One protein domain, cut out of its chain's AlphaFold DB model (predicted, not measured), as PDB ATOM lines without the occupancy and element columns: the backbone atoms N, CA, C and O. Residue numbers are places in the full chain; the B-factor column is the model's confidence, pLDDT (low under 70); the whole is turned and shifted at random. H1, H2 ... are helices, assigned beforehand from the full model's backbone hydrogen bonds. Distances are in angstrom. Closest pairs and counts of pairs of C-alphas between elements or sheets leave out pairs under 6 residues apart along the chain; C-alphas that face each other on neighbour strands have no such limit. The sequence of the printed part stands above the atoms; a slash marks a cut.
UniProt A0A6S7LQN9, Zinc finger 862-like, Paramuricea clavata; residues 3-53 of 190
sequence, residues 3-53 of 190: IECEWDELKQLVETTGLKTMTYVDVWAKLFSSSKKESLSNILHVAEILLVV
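What this domain is: This is residues 3 to 53 of the 190 residues of the protein "Zinc finger 862-like" of Paramuricea clavata (UniProt A0A6S7LQN9). Two helices, H1 and H3, meet near their first residues to make an L-shaped corner, and the shorter H2 sits in the opening between them without clearly touching either. The printed part has 51 residues with three named helices, H1, H2 and H3 in that order along the chain, and no named strand; the class is all helix. It is compact, with a radius of gyration of the C-alphas of 10.5 A, and rounded, spanning 25 by 24 by 16 A.

How they stand to each other: H1, residues 3 to 17, touches H3, residues 41 to 52, with residues 3 to 7 of H1 and 42 to 43 of H3 alone. Their closest C-alphas, those of Ile 3 and Asn 42, are 7.4 A apart, and their lines are about perpendicular at 75 degrees. H2, residues 24 to 32, is near H1, with 6 pairs of C-alphas within 10 A but no pair within 8 A. H2 and H3 are close but not clearly touching: their closest C-alphas, those of Phe 32 and Leu 44, are 7.4 A apart. They run opposite ways at a tilt of 37 degrees, only just steep. In H1, H2 and H3 every O i to N i+4 pair is within hydrogen-bond range.

Where its parts are: H1 begins at C-alpha 3, (-0.791, -35.870, -10.175), and is 20.7 A long from first to last C-alpha. H2 begins at C-alpha 24, (8.386, -16.585, -17.966), and measures 12.5 A. H3 ends at C-alpha 52, (-1.305, -22.294, -27.130), and measures 16.6 A.

The domain as a whole: The two C-alphas farthest apart, those of Thr 16 and Val 53, are 29.1 A apart. The printed part has no cut. The links from H1 to H2 and from H2 to H3, with 6 and 8 residues, are short. The mean pLDDT of the printed part is 85.8, and no printed residue is under 70.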
ATOM      1  N   ILE A   3      -0.825 -37.335 -10.043       80.56
ATOM      2  CA  ILE A   3      -0.791 -35.870 -10.175       80.56
ATOM      3  C   ILE A   3      -0.198 -35.169  -8.940       80.56
ATOM      4  O   ILE A   3       0.601 -34.258  -9.096       80.56
ATOM      5  N   GLU A   4      -0.544 -35.597  -7.722       83.69
ATOM      6  CA  GLU A   4       0.021 -35.009  -6.492       83.69
ATOM      7  C   GLU A   4       1.543 -35.203  -6.408       83.69
ATOM      8  O   GLU A   4       2.263 -34.265  -6.090       83.69
ATOM      9  N   CYS A   5       2.049 -36.381  -6.793       85.62
ATOM     10  CA  CYS A   5       3.487 -36.647  -6.835       85.62
ATOM     11  C   CYS A   5       4.191 -35.813  -7.915       85.62
ATOM     12  O   CYS A   5       5.261 -35.270  -7.665       85.62
ATOM     13  N   GLU A   6       3.577 -35.661  -9.094       87.56
ATOM     14  CA  GLU A   6       4.105 -34.791 -10.158       87.56
ATOM     15  C   GLU A   6       4.162 -33.325  -9.708       87.56
ATOM     16  O   GLU A   6       5.117 -32.605 -10.000       87.56
ATOM     17  N   TRP A   7       3.155 -32.877  -8.958       88.62
ATOM     18  CA  TRP A   7       3.098 -31.522  -8.419       88.62
ATOM     19  C   TRP A   7       4.191 -31.265  -7.380       88.62
ATOM     20  O   TRP A   7       4.839 -30.216  -7.405       88.62
ATOM     21  N   ASP A   8       4.445 -32.231  -6.500       87.94
ATOM     22  CA  ASP A   8       5.517 -32.124  -5.512       87.94
ATOM     23  C   ASP A   8       6.907 -32.159  -6.171       87.94
ATOM     24  O   ASP A   8       7.787 -31.373  -5.807       87.94
ATOM     25  N   GLU A   9       7.098 -32.977  -7.211       86.44
ATOM     26  CA  GLU A   9       8.327 -32.974  -8.016       86.44
ATOM     27  C   GLU A   9       8.566 -31.632  -8.719       86.44
ATOM     28  O   GLU A   9       9.710 -31.166  -8.800       86.44
ATOM     29  N   LEU A  10       7.497 -30.999  -9.211       86.88
ATOM     30  CA  LEU A  10       7.566 -29.680  -9.826       86.88
ATOM     31  C   LEU A  10       7.973 -28.613  -8.808       86.88
ATOM     32  O   LEU A  10       8.878 -27.826  -9.092       86.88
ATOM     33  N   LYS A  11       7.359 -28.592  -7.617       87.19
ATOM     34  CA  LYS A  11       7.742 -27.660  -6.540       87.19
ATOM     35  C   LYS A  11       9.214 -27.806  -6.180       87.19
ATOM     36  O   LYS A  11       9.940 -26.814  -6.143       87.19
ATOM     37  N   GLN A  12       9.671 -29.046  -6.013       86.44
ATOM     38  CA  GLN A  12      11.069 -29.321  -5.710       86.44
ATOM     39  C   GLN A  12      11.991 -28.824  -6.831       86.44
ATOM     40  O   GLN A  12      13.048 -28.253  -6.563       86.44
ATOM     41  N   LEU A  13      11.595 -28.988  -8.097       84.25
ATOM     42  CA  LEU A  13      12.346 -28.472  -9.240       84.25
ATOM     43  C   LEU A  13      12.392 -26.935  -9.248       84.25
ATOM     44  O   LEU A  13      13.452 -26.369  -9.514       84.25
ATOM     45  N   VAL A  14      11.289 -26.258  -8.920       85.12
ATOM     46  CA  VAL A  14      11.216 -24.789  -8.821       85.12
ATOM     47  C   VAL A  14      12.144 -24.255  -7.734       85.12
ATOM     48  O   VAL A  14      12.877 -23.293  -7.979       85.12
ATOM     49  N   GLU A  15      12.155 -24.897  -6.566       83.50
ATOM     50  CA  GLU A  15      13.009 -24.522  -5.435       83.50
ATOM     51  C   GLU A  15      14.491 -24.799  -5.707       83.50
ATOM     52  O   GLU A  15      15.332 -23.935  -5.476       83.50
ATOM     53  N   THR A  16      14.816 -25.965  -6.271       82.00
ATOM     54  CA  THR A  16      16.211 -26.379  -6.515       82.00
ATOM     55  C   THR A  16      16.858 -25.595  -7.658       82.00
ATOM     56  O   THR A  16      18.056 -25.322  -7.643       82.00
ATOM     57  N   THR A  17      16.073 -25.239  -8.677       78.12
ATOM     58  CA  THR A  17      16.592 -24.691  -9.942       78.12
ATOM     59  C   THR A  17      16.521 -23.161  -9.994       78.12
ATOM     60  O   THR A  17      16.962 -22.564 -10.978       78.12
ATOM     61  N   GLY A  18      15.969 -22.526  -8.952       76.81
ATOM     62  CA  GLY A  18      15.843 -21.072  -8.862       76.81
ATOM     63  C   GLY A  18      14.945 -20.480  -9.949       76.81
ATOM     64  O   GLY A  18      15.213 -19.386 -10.430       76.81
ATOM     65  N   LEU A  19      13.884 -21.189 -10.359       77.31
ATOM     66  CA  LEU A  19      13.014 -20.751 -11.467       77.31
ATOM     67  C   LEU A  19      12.302 -19.415 -11.177       77.31
ATOM     68  O   LEU A  19      11.894 -18.730 -12.106       77.31
ATOM     69  N   LYS A  20      12.203 -19.011  -9.904       78.56
ATOM     70  CA  LYS A  20      11.558 -17.761  -9.467       78.56
ATOM     71  C   LYS A  20      12.259 -16.486  -9.953       78.56
ATOM     72  O   LYS A  20      11.625 -15.440  -9.989       78.56
ATOM     73  N   THR A  21      13.547 -16.547 -10.290       84.44
ATOM     74  CA  THR A  21      14.313 -15.377 -10.760       84.44
ATOM     75  C   THR A  21      14.401 -15.290 -12.284       84.44
ATOM     76  O   THR A  21      14.966 -14.333 -12.809       84.44
ATOM     77  N   MET A  22      13.866 -16.284 -13.000       84.62
ATOM     78  CA  MET A  22      13.908 -16.363 -14.459       84.62
ATOM     79  C   MET A  22      12.694 -15.689 -15.101       84.62
ATOM     80  O   MET A  22      11.642 -15.534 -14.481       84.62
ATOM     81  N   THR A  23      12.831 -15.306 -16.373       88.88
ATOM     82  CA  THR A  23      11.688 -14.812 -17.147       88.88
ATOM     83  C   THR A  23      10.703 -15.947 -17.427       88.88
ATOM     84  O   THR A  23      11.084 -17.118 -17.476       88.88
ATOM     85  N   TYR A  24       9.435 -15.609 -17.658       85.44
ATOM     86  CA  TYR A  24       8.386 -16.585 -17.966       85.44
ATOM     87  C   TYR A  24       8.778 -17.553 -19.095       85.44
ATOM     88  O   TYR A  24       8.606 -18.765 -18.967       85.44
ATOM     89  N   VAL A  25       9.354 -17.028 -20.181       87.25
ATOM     90  CA  VAL A  25       9.773 -17.826 -21.344       87.25
ATOM     91  C   VAL A  25      10.890 -18.795 -20.964       87.25
ATOM     92  O   VAL A  25      10.826 -19.975 -21.309       87.25
ATOM     93  N   ASP A  26      11.877 -18.323 -20.203       88.38
ATOM     94  CA  ASP A  26      13.013 -19.141 -19.774       88.38
ATOM     95  C   ASP A  26      12.582 -20.260 -18.820       88.38
ATOM     96  O   ASP A  26      13.091 -21.379 -18.912       88.38
ATOM     97  N   VAL A  27      11.617 -19.986 -17.931       88.69
ATOM     98  CA  VAL A  27      11.054 -20.985 -17.011       88.69
ATOM     99  C   VAL A  27      10.453 -22.143 -17.793       88.69
ATOM    100  O   VAL A  27      10.848 -23.291 -17.582       88.69
ATOM    101  N   TRP A  28       9.539 -21.858 -18.724       88.31
ATOM    102  CA  TRP A  28       8.887 -22.906 -19.507       88.31
ATOM    103  C   TRP A  28       9.869 -23.613 -20.440       88.31
ATOM    104  O   TRP A  28       9.881 -24.842 -20.473       88.31
ATOM    105  N   ALA A  29      10.764 -22.887 -21.120       88.19
ATOM    106  CA  ALA A  29      11.787 -23.491 -21.979       88.19
ATOM    107  C   ALA A  29      12.673 -24.486 -21.211       88.19
ATOM    108  O   ALA A  29      12.964 -25.586 -21.695       88.19
ATOM    109  N   LYS A  30      13.059 -24.135 -19.980       87.44
ATOM    110  CA  LYS A  30      13.856 -24.993 -19.099       87.44
ATOM    111  C   LYS A  30      13.051 -26.175 -18.565       87.44
ATOM    112  O   LYS A  30      13.595 -27.273 -18.470       87.44
ATOM    113  N   LEU A  31      11.765 -25.983 -18.275       87.56
ATOM    114  CA  LEU A  31      10.864 -27.044 -17.822       87.56
ATOM    115  C   LEU A  31      10.634 -28.096 -18.920       87.56
ATOM    116  O   LEU A  31      10.795 -29.291 -18.667       87.56
ATOM    117  N   PHE A  32      10.377 -27.657 -20.157       87.56
ATOM    118  CA  PHE A  32      10.206 -28.531 -21.325       87.56
ATOM    119  C   PHE A  32      11.501 -29.220 -21.777       87.56
ATOM    120  O   PHE A  32      11.434 -30.292 -22.380       87.56
ATOM    121  N   SER A  33      12.665 -28.638 -21.473       86.75
ATOM    122  CA  SER A  33      13.985 -29.216 -21.780       86.75
ATOM    123  C   SER A  33      14.572 -30.043 -20.629       86.75
ATOM    124  O   SER A  33      15.676 -30.574 -20.748       86.75
ATOM    125  N   SER A  34      13.875 -30.134 -19.495       83.12
ATOM    126  CA  SER A  34      14.379 -30.824 -18.310       83.12
ATOM    127  C   SER A  34      14.362 -32.346 -18.481       83.12
ATOM    128  O   SER A  34      13.473 -32.917 -19.114       83.12
ATOM    129  N   SER A  35      15.305 -33.037 -17.835       79.00
ATOM    130  CA  SER A  35      15.329 -34.507 -17.797       79.00
ATOM    131  C   SER A  35      14.122 -35.116 -17.070       79.00
ATOM    132  O   SER A  35      13.890 -36.314 -17.175       79.00
ATOM    133  N   LYS A  36      13.356 -34.300 -16.332       79.06
ATOM    134  CA  LYS A  36      12.135 -34.689 -15.610       79.06
ATOM    135  C   LYS A  36      10.855 -34.508 -16.439       79.06
ATOM    136  O   LYS A  36       9.757 -34.656 -15.915       79.06
ATOM    137  N   LYS A  37      10.966 -34.210 -17.738       80.38
ATOM    138  CA  LYS A  37       9.809 -34.053 -18.632       80.38
ATOM    139  C   LYS A  37       8.850 -35.250 -18.585       80.38
ATOM    140  O   LYS A  37       7.640 -35.060 -18.608       80.38
ATOM    141  N   GLU A  38       9.383 -36.469 -18.533       82.00
ATOM    142  CA  GLU A  38       8.568 -37.688 -18.522       82.00
ATOM    143  C   GLU A  38       7.782 -37.853 -17.218       82.00
ATOM    144  O   GLU A  38       6.619 -38.259 -17.258       82.00
ATOM    145  N   SER A  39       8.373 -37.486 -16.073       84.50
ATOM    146  CA  SER A  39       7.671 -37.545 -14.790       84.50
ATOM    147  C   SER A  39       6.598 -36.464 -14.685       84.50
ATOM    148  O   SER A  39       5.524 -36.740 -14.177       84.50
ATOM    149  N   LEU A  40       6.819 -35.286 -15.276       85.25
ATOM    150  CA  LEU A  40       5.874 -34.160 -15.287       85.25
ATOM    151  C   LEU A  40       4.908 -34.156 -16.488       85.25
ATOM    152  O   LEU A  40       4.330 -33.117 -16.812       85.25
ATOM    153  N   SER A  41       4.756 -35.285 -17.183       88.31
ATOM    154  CA  SER A  41       4.038 -35.368 -18.463       88.31
ATOM    155  C   SER A  41       2.615 -34.801 -18.436       88.31
ATOM    156  O   SER A  41       2.249 -34.075 -19.361       88.31
ATOM    157  N   ASN A  42       1.821 -35.062 -17.390       89.69
ATOM    158  CA  ASN A  42       0.435 -34.589 -17.345       89.69
ATOM    159  C   ASN A  42       0.371 -33.073 -17.135       89.69
ATOM    160  O   ASN A  42      -0.371 -32.378 -17.828       89.69
ATOM    161  N   ILE A  43       1.185 -32.551 -16.214       89.75
ATOM    162  CA  ILE A  43       1.250 -31.113 -15.927       89.75
ATOM    163  C   ILE A  43       1.789 -30.343 -17.138       89.75
ATOM    164  O   ILE A  43       1.228 -29.315 -17.516       89.75
ATOM    165  N   LEU A  44       2.844 -30.851 -17.780       90.31
ATOM    166  CA  LEU A  44       3.416 -30.237 -18.977       90.31
ATOM    167  C   LEU A  44       2.457 -30.269 -20.164       90.31
ATOM    168  O   LEU A  44       2.442 -29.316 -20.934       90.31
ATOM    169  N   HIS A  45       1.638 -31.312 -20.294       90.56
ATOM    170  CA  HIS A  45       0.623 -31.372 -21.343       90.56
ATOM    171  C   HIS A  45      -0.475 -30.319 -21.142       90.56
ATOM    172  O   HIS A  45      -0.859 -29.630 -22.085       90.56
ATOM    173  N   VAL A  46      -0.943 -30.130 -19.905       91.62
ATOM    174  CA  VAL A  46      -1.899 -29.055 -19.587       91.62
ATOM    175  C   VAL A  46      -1.272 -27.681 -19.828       91.62
ATOM    176  O   VAL A  46      -1.911 -26.812 -20.420       91.62
ATOM    177  N   ALA A  47      -0.017 -27.489 -19.418       90.19
ATOM    178  CA  ALA A  47       0.710 -26.251 -19.670       90.19
ATOM    179  C   ALA A  47       0.878 -25.978 -21.171       90.19
ATOM    180  O   ALA A  47       0.676 -24.853 -21.604       90.19
ATOM    181  N   GLU A  48       1.186 -26.996 -21.977       90.69
ATOM    182  CA  GLU A  48       1.275 -26.885 -23.436       90.69
ATOM    183  C   GLU A  48      -0.047 -26.407 -24.046       90.69
ATOM    184  O   GLU A  48      -0.048 -25.472 -24.842       90.69
ATOM    185  N   ILE A  49      -1.181 -26.974 -23.619       91.31
ATOM    186  CA  ILE A  49      -2.506 -26.527 -24.072       91.31
ATOM    187  C   ILE A  49      -2.741 -25.064 -23.681       91.31
ATOM    188  O   ILE A  49      -3.126 -24.262 -24.527       91.31
ATOM    189  N   LEU A  50      -2.479 -24.703 -22.421       89.88
ATOM    190  CA  LEU A  50      -2.676 -23.339 -21.919       89.88
ATOM    191  C   LEU A  50      -1.795 -22.311 -22.641       89.88
ATOM    192  O   LEU A  50      -2.252 -21.205 -22.908       89.88
ATOM    193  N   LEU A  51      -0.561 -22.681 -22.986       88.12
ATOM    194  CA  LEU A  51       0.388 -21.817 -23.692       88.12
ATOM    195  C   LEU A  51       0.003 -21.567 -25.157       88.12
ATOM    196  O   LEU A  51       0.441 -20.577 -25.740       88.12
ATOM    197  N   VAL A  52      -0.802 -22.448 -25.756       88.62
ATOM    198  CA  VAL A  52      -1.305 -22.294 -27.130       88.62
ATOM    199  C   VAL A  52      -2.557 -21.410 -27.182       88.62
ATOM    200  O   VAL A  52      -2.855 -20.834 -28.232       88.62
ATOM    201  N   VAL A  53      -3.288 -21.266 -26.072       84.94
ATOM    202  CA  VAL A  53      -4.496 -20.436 -26.036       84.94
ATOM    203  C   VAL A  53      -4.106 -18.955 -26.145       84.94
ATOM    204  O   VAL A  53      -3.356 -18.448 -25.308       84.94
TER     205      VAL A  53